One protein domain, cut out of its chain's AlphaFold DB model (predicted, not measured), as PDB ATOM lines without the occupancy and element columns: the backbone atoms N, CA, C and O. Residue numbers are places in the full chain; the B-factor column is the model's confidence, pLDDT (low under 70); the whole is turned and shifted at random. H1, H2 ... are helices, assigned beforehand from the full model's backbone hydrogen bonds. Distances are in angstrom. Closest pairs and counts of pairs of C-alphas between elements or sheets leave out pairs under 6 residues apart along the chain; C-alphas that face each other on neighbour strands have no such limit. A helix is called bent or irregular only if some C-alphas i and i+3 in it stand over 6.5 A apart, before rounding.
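AT A GLANCE: This is residues 48 to 92 of the 92 residues of an uncharacterized protein of Blastocatellia bacterium (UniProt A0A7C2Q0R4). Two short helices, H1 and H2, run opposite ways at a steep tilt and touch near their middles, making a small body at one end, and a third helix, H3, sticks out from it as an arm, joined by an outstretched stretch of chain at residues 71 to 78. H3 meets neither of the other two helices, and residues 77 to 92, of which 79 to 90 belong to H3, stand free and make much of the length. The printed part has 45 residues with three named helices, in the order H1, H2, H3 along the chain, and no named strand; its class is all helix. It is only just extended, close to loose, with a radius of gyration of the C-alphas of 14.4 A, and its C-alphas span 43 by 16 by 13 A.

IN THESE COORDINATES: The printed part begins at Met 48, with its C-alpha at (134.450, 128.885, 217.311). H1 is a helix of residues 50 to 58, 12.4 A from first to last C-alpha, and it begins at C-alpha 50, (132.914, 134.578, 216.072). After residues 59 to 62 comes H2, residues 63 to 70, 10.9 A long from first to last C-alpha, beginning at C-alpha 63, (142.218, 134.856, 223.788). Residues 71 to 78 lead on to H3, the longest helix, residues 79 to 90, which measures 16.6 A from first to last C-alpha. H3 ends at C-alpha 90, (159.030, 111.651, 213.526), and residues 91 and 92 follow it.

HOW THE PARTS SIT: H1 and H2 touch, with 4 pairs of C-alphas within 8 A. Their closest C-alphas are those of Ala 53 and Ile 66, 6.1 A apart. Their lines stand at a steep tilt of 45 degrees, and they run opposite ways, with 10.2 A from centre to centre. The link between them, 4 residues, is tight. H3 is apart from H1, and it is apart from H2 as well, though H2 comes just before it in the chain. The link from H2 to H3 has 8 residues and is short. In H1, H2 and H3 every pair of O of residue i and N of residue i+4 is within hydrogen-bond range. No helix is bent or irregular.

THE WHOLE: The outline is a rod. The two C-alphas farthest apart are those of Arg 58 and Arg 92, at 44.3 A, while the first and last printed C-alphas, of Met 48 and Arg 92, are 33.4 A apart. The printed part has no cut, neither link is long, and Arg 92 is the chain's last residue. The mean pLDDT of the printed part is 92.4; it is 97 in H1, 97 in H2 and 88 in H3. Residues 90 to 92 are under 70, where the model's confidence is low.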
ATOM      1  N   MET A  48     134.635 127.579 216.678       95.44
ATOM      2  CA  MET A  48     134.450 128.885 217.311       95.44
ATOM      3  C   MET A  48     133.334 129.725 216.679       95.44
ATOM      4  O   MET A  48     133.412 130.120 215.518       95.44
ATOM      5  N   SER A  49     132.349 130.118 217.494       94.44
ATOM      6  CA  SER A  49     131.423 131.200 217.136       94.44
ATOM      7  C   SER A  49     132.137 132.548 217.234       94.44
ATOM      8  O   SER A  49     132.530 132.961 218.324       94.44
ATOM      9  N   GLN A  50     132.266 133.260 216.114       94.06
ATOM     10  CA  GLN A  50     132.914 134.578 216.072       94.06
ATOM     11  C   GLN A  50     132.184 135.605 216.951       94.06
ATOM     12  O   GLN A  50     132.812 136.317 217.734       94.06
ATOM     13  N   TYR A  51     130.849 135.636 216.885       94.38
ATOM     14  CA  TYR A  51     130.031 136.508 217.734       94.38
ATOM     15  C   TYR A  51     130.166 136.154 219.217       94.38
ATOM     16  O   TYR A  51     130.282 137.048 220.056       94.38
ATOM     17  N   GLY A  52     130.197 134.860 219.547       95.62
ATOM     18  CA  GLY A  52     130.404 134.422 220.924       95.62
ATOM     19  C   GLY A  52     131.810 134.748 221.442       95.62
ATOM     20  O   GLY A  52     131.942 135.211 222.574       95.62
ATOM     21  N   ALA A  53     132.846 134.616 220.610       98.06
ATOM     22  CA  ALA A  53     134.210 135.032 220.932       98.06
ATOM     23  C   ALA A  53     134.304 136.547 221.183       98.06
ATOM     24  O   ALA A  53     134.889 136.966 222.179       98.06
ATOM     25  N   HIS A  54     133.662 137.369 220.345       98.06
ATOM     26  CA  HIS A  54     133.570 138.815 220.564       98.06
ATOM     27  C   HIS A  54     132.869 139.147 221.892       98.06
ATOM     28  O   HIS A  54     133.376 139.961 222.662       98.06
ATOM     29  N   GLY A  55     131.749 138.487 222.212       98.44
ATOM     30  CA  GLY A  55     131.056 138.663 223.495       98.44
ATOM     31  C   GLY A  55     131.926 138.294 224.703       98.44
ATOM     32  O   GLY A  55     132.010 139.061 225.661       98.44
ATOM     33  N   ARG A  56     132.642 137.166 224.629       98.38
ATOM     34  CA  ARG A  56     133.596 136.743 225.666       98.38
ATOM     35  C   ARG A  56     134.743 137.740 225.837       98.38
ATOM     36  O   ARG A  56     135.067 138.095 226.969       98.38
ATOM     37  N   GLY A  57     135.285 138.266 224.740       98.50
ATOM     38  CA  GLY A  57     136.298 139.323 224.778       98.50
ATOM     39  C   GLY A  57     135.783 140.604 225.439       98.50
ATOM     40  O   GLY A  57     136.454 141.166 226.299       98.50
ATOM     41  N   ARG A  58     134.545 141.023 225.133       98.50
ATOM     42  CA  ARG A  58     133.896 142.162 225.816       98.50
ATOM     43  C   ARG A  58     133.660 141.919 227.305       98.50
ATOM     44  O   ARG A  58     133.610 142.883 228.059       98.50
ATOM     45  N   SER A  59     133.529 140.661 227.726       98.44
ATOM     46  CA  SER A  59     133.459 140.283 229.145       98.44
ATOM     47  C   SER A  59     134.830 140.174 229.829       98.44
ATOM     48  O   SER A  59     134.891 139.800 230.994       98.44
ATOM     49  N   GLY A  60     135.923 140.493 229.125       98.50
ATOM     50  CA  GLY A  60     137.280 140.524 229.676       98.50
ATOM     51  C   GLY A  60     138.056 139.208 229.575       98.50
ATOM     52  O   GLY A  60     139.171 139.141 230.080       98.50
ATOM     53  N   GLN A  61     137.511 138.179 228.918       98.56
ATOM     54  CA  GLN A  61     138.236 136.921 228.707       98.56
ATOM     55  C   GLN A  61     139.403 137.130 227.737       98.56
ATOM     56  O   GLN A  61     139.272 137.769 226.689       98.56
ATOM     57  N   THR A  62     140.542 136.539 228.069       98.12
ATOM     58  CA  THR A  62     141.729 136.473 227.220       98.12
ATOM     59  C   THR A  62     141.496 135.564 226.014       98.12
ATOM     60  O   THR A  62     140.648 134.670 226.023       98.12
ATOM     61  N   PHE A  63     142.311 135.721 224.967       97.19
ATOM     62  CA  PHE A  63     142.218 134.856 223.788       97.19
ATOM     63  C   PHE A  63     142.414 133.363 224.124       97.19
ATOM     64  O   PHE A  63     141.807 132.513 223.478       97.19
ATOM     65  N   ARG A  64     143.221 133.037 225.149       96.88
ATOM     66  CA  ARG A  64     143.455 131.653 225.595       96.88
ATOM     67  C   ARG A  64     142.201 131.046 226.220       96.88
ATOM     68  O   ARG A  64     141.833 129.935 225.860       96.88
ATOM     69  N   GLU A  65     141.515 131.789 227.085       97.19
ATOM     70  CA  GLU A  65     140.246 131.358 227.692       97.19
ATOM     71  C   GLU A  65     139.144 131.208 226.640       97.19
ATOM     72  O   GLU A  65     138.384 130.239 226.658       97.19
ATOM     73  N   ILE A  66     139.092 132.130 225.673       98.31
ATOM     74  CA  ILE A  66     138.149 132.058 224.555       98.31
ATOM     75  C   ILE A  66     138.411 130.800 223.719       98.31
ATOM     76  O   ILE A  66     137.476 130.051 223.450       98.31
ATOM     77  N   LEU A  67     139.661 130.537 223.324       97.62
ATOM     78  CA  LEU A  67     140.013 129.339 222.555       97.62
ATOM     79  C   LEU A  67     139.693 128.054 223.324       97.62
ATOM     80  O   LEU A  67     139.094 127.149 222.746       97.62
ATOM     81  N   ALA A  68     140.007 127.999 224.621       96.88
ATOM     82  CA  ALA A  68     139.713 126.848 225.472       96.88
ATOM     83  C   ALA A  68     138.204 126.557 225.577       96.88
ATOM     84  O   ALA A  68     137.806 125.396 225.643       96.88
ATOM     85  N   ALA A  69     137.352 127.588 225.528       96.38
ATOM     86  CA  ALA A  69     135.900 127.420 225.545       96.38
ATOM     87  C   ALA A  69     135.323 126.805 224.254       96.38
ATOM     88  O   ALA A  69     134.225 126.251 224.290       96.38
ATOM     89  N   TYR A  70     136.023 126.922 223.119       97.31
ATOM     90  CA  TYR A  70     135.562 126.412 221.818       97.31
ATOM     91  C   TYR A  70     136.296 125.153 221.351       97.31
ATOM     92  O   TYR A  70     135.744 124.375 220.574       97.31
ATOM     93  N   TYR A  71     137.523 124.937 221.821       97.00
ATOM     94  CA  TYR A  71     138.384 123.832 221.413       97.00
ATOM     95  C   TYR A  71     138.817 123.027 222.639       97.00
ATOM     96  O   TYR A  71     139.940 123.142 223.125       97.00
ATOM     97  N   THR A  72     137.896 122.214 223.158       94.88
ATOM     98  CA  THR A  72     138.141 121.378 224.342       94.88
ATOM     99  C   THR A  72     139.339 120.455 224.117       94.88
ATOM    100  O   THR A  72     139.374 119.704 223.144       94.88
ATOM    101  N   GLY A  73     140.313 120.505 225.027       94.12
ATOM    102  CA  GLY A  73     141.537 119.700 224.956       94.12
ATOM    103  C   GLY A  73     142.611 120.237 224.004       94.12
ATOM    104  O   GLY A  73     143.638 119.585 223.841       94.12
ATOM    105  N   ALA A  74     142.405 121.398 223.376       93.69
ATOM    106  CA  ALA A  74     143.447 122.057 222.598       93.69
ATOM    107  C   ALA A  74     144.393 122.864 223.499       93.69
ATOM    108  O   ALA A  74     143.963 123.513 224.453       93.69
ATOM    109  N   GLU A  75     145.675 122.884 223.135       92.31
ATOM    110  CA  GLU A  75     146.691 123.725 223.764       92.31
ATOM    111  C   GLU A  75     147.184 124.801 222.796       92.31
ATOM    112  O   GLU A  75     147.325 124.580 221.592       92.31
ATOM    113  N   VAL A  76     147.464 125.984 223.342       94.50
ATOM    114  CA  VAL A  76     148.039 127.102 222.591       94.50
ATOM    115  C   VAL A  76     149.544 127.125 222.830       94.50
ATOM    116  O   VAL A  76     149.995 127.620 223.867       94.50
ATOM    117  N   ILE A  77     150.285 126.638 221.840       94.69
ATOM    118  CA  ILE A  77     151.749 126.548 221.825       94.69
ATOM    119  C   ILE A  77     152.356 127.517 220.809       94.69
ATOM    120  O   ILE A  77     151.664 127.988 219.898       94.69
ATOM    121  N   SER A  78     153.648 127.810 220.950       95.38
ATOM    122  CA  SER A  78     154.380 128.559 219.927       95.38
ATOM    123  C   SER A  78     154.662 127.691 218.693       95.38
ATOM    124  O   SER A  78     154.558 126.461 218.717       95.38
ATOM    125  N   ILE A  79     155.032 128.327 217.580       94.44
ATOM    126  CA  ILE A  79     155.400 127.599 216.360       94.44
ATOM    127  C   ILE A  79     156.698 126.806 216.580       94.44
ATOM    128  O   ILE A  79     156.813 125.678 216.106       94.44
ATOM    129  N   GLU A  80     157.649 127.352 217.334       96.06
ATOM    130  CA  GLU A  80     158.909 126.698 217.693       96.06
ATOM    131  C   GLU A  80     158.659 125.415 218.501       96.06
ATOM    132  O   GLU A  80     159.199 124.354 218.176       96.06
ATOM    133  N   GLU A  81     157.775 125.482 219.502       94.56
ATOM    134  CA  GLU A  81     157.328 124.319 220.279       94.56
ATOM    135  C   GLU A  81     156.652 123.275 219.377       94.56
ATOM    136  O   GLU A  81     156.971 122.084 219.443       94.56
ATOM    137  N   ALA A  82     155.770 123.711 218.471       92.50
ATOM    138  CA  ALA A  82     155.082 122.826 217.536       92.50
ATOM    139  C   ALA A  82     156.050 122.088 216.594       92.50
ATOM    140  O   ALA A  82     155.858 120.901 216.309       92.50
ATOM    141  N   ILE A  83     157.092 122.773 216.113       94.38
ATOM    142  CA  ILE A  83     158.144 122.179 215.277       94.38
ATOM    143  C   ILE A  83     158.922 121.130 216.078       94.38
ATOM    144  O   ILE A  83     159.095 120.008 215.597       94.38
ATOM    145  N   SER A  84     159.326 121.461 217.308       93.38
ATOM    146  CA  SER A  84     160.057 120.551 218.196       93.38
ATOM    147  C   SER A  84     159.276 119.258 218.475       93.38
ATOM    148  O   SER A  84     159.799 118.155 218.299       93.38
ATOM    149  N   LEU A  85     157.980 119.370 218.798       90.00
ATOM    150  CA  LEU A  85     157.100 118.222 219.049       90.00
ATOM    151  C   LEU A  85     156.949 117.310 217.825       90.00
ATOM    152  O   LEU A  85     156.944 116.084 217.952       90.00
ATOM    153  N   ARG A  86     156.826 117.892 216.626       89.19
ATOM    154  CA  ARG A  86     156.699 117.124 215.377       89.19
ATOM    155  C   ARG A  86     157.995 116.417 215.007       89.19
ATOM    156  O   ARG A  86     157.943 115.245 214.644       89.19
ATOM    157  N   ALA A  87     159.133 117.095 215.136       86.38
ATOM    158  CA  ALA A  87     160.441 116.492 214.906       86.38
ATOM    159  C   ALA A  87     160.671 115.313 215.865       86.38
ATOM    160  O   ALA A  87     160.981 114.210 215.423       86.38
ATOM    161  N   GLY A  88     160.404 115.504 217.161       79.31
ATOM    162  CA  GLY A  88     160.530 114.449 218.169       79.31
ATOM    163  C   GLY A  88     159.587 113.256 217.960       79.31
ATOM    164  O   GLY A  88     159.930 112.142 218.347       79.31
ATOM    165  N   LYS A  89     158.421 113.459 217.330       75.62
ATOM    166  CA  LYS A  89     157.474 112.385 216.985       75.62
ATOM    167  C   LYS A  89     157.852 111.636 215.702       75.62
ATOM    168  O   LYS A  89     157.510 110.471 215.591       75.62
ATOM    169  N   ALA A  90     158.537 112.282 214.757       67.19
ATOM    170  CA  ALA A  90     159.030 111.651 213.526       67.19
ATOM    171  C   ALA A  90     160.312 110.821 213.737       67.19
ATOM    172  O   ALA A  90     160.652 109.987 212.905       67.19
ATOM    173  N   LEU A  91     161.028 111.066 214.837       59.91
ATOM    174  CA  LEU A  91     162.229 110.338 215.262       59.91
ATOM    175  C   LEU A  91     161.923 109.109 216.146       59.91
ATOM    176  O   LEU A  91     162.854 108.476 216.643       59.91
ATOM    177  N   ARG A  92     160.642 108.786 216.360       51.75
ATOM    178  CA  ARG A  92     160.158 107.589 217.063       51.75
ATOM    179  C   ARG A  92     159.355 106.722 216.108       51.75
ATOM    180  O   ARG A  92     159.423 105.489 216.278       51.75
TER     181      ARG A  92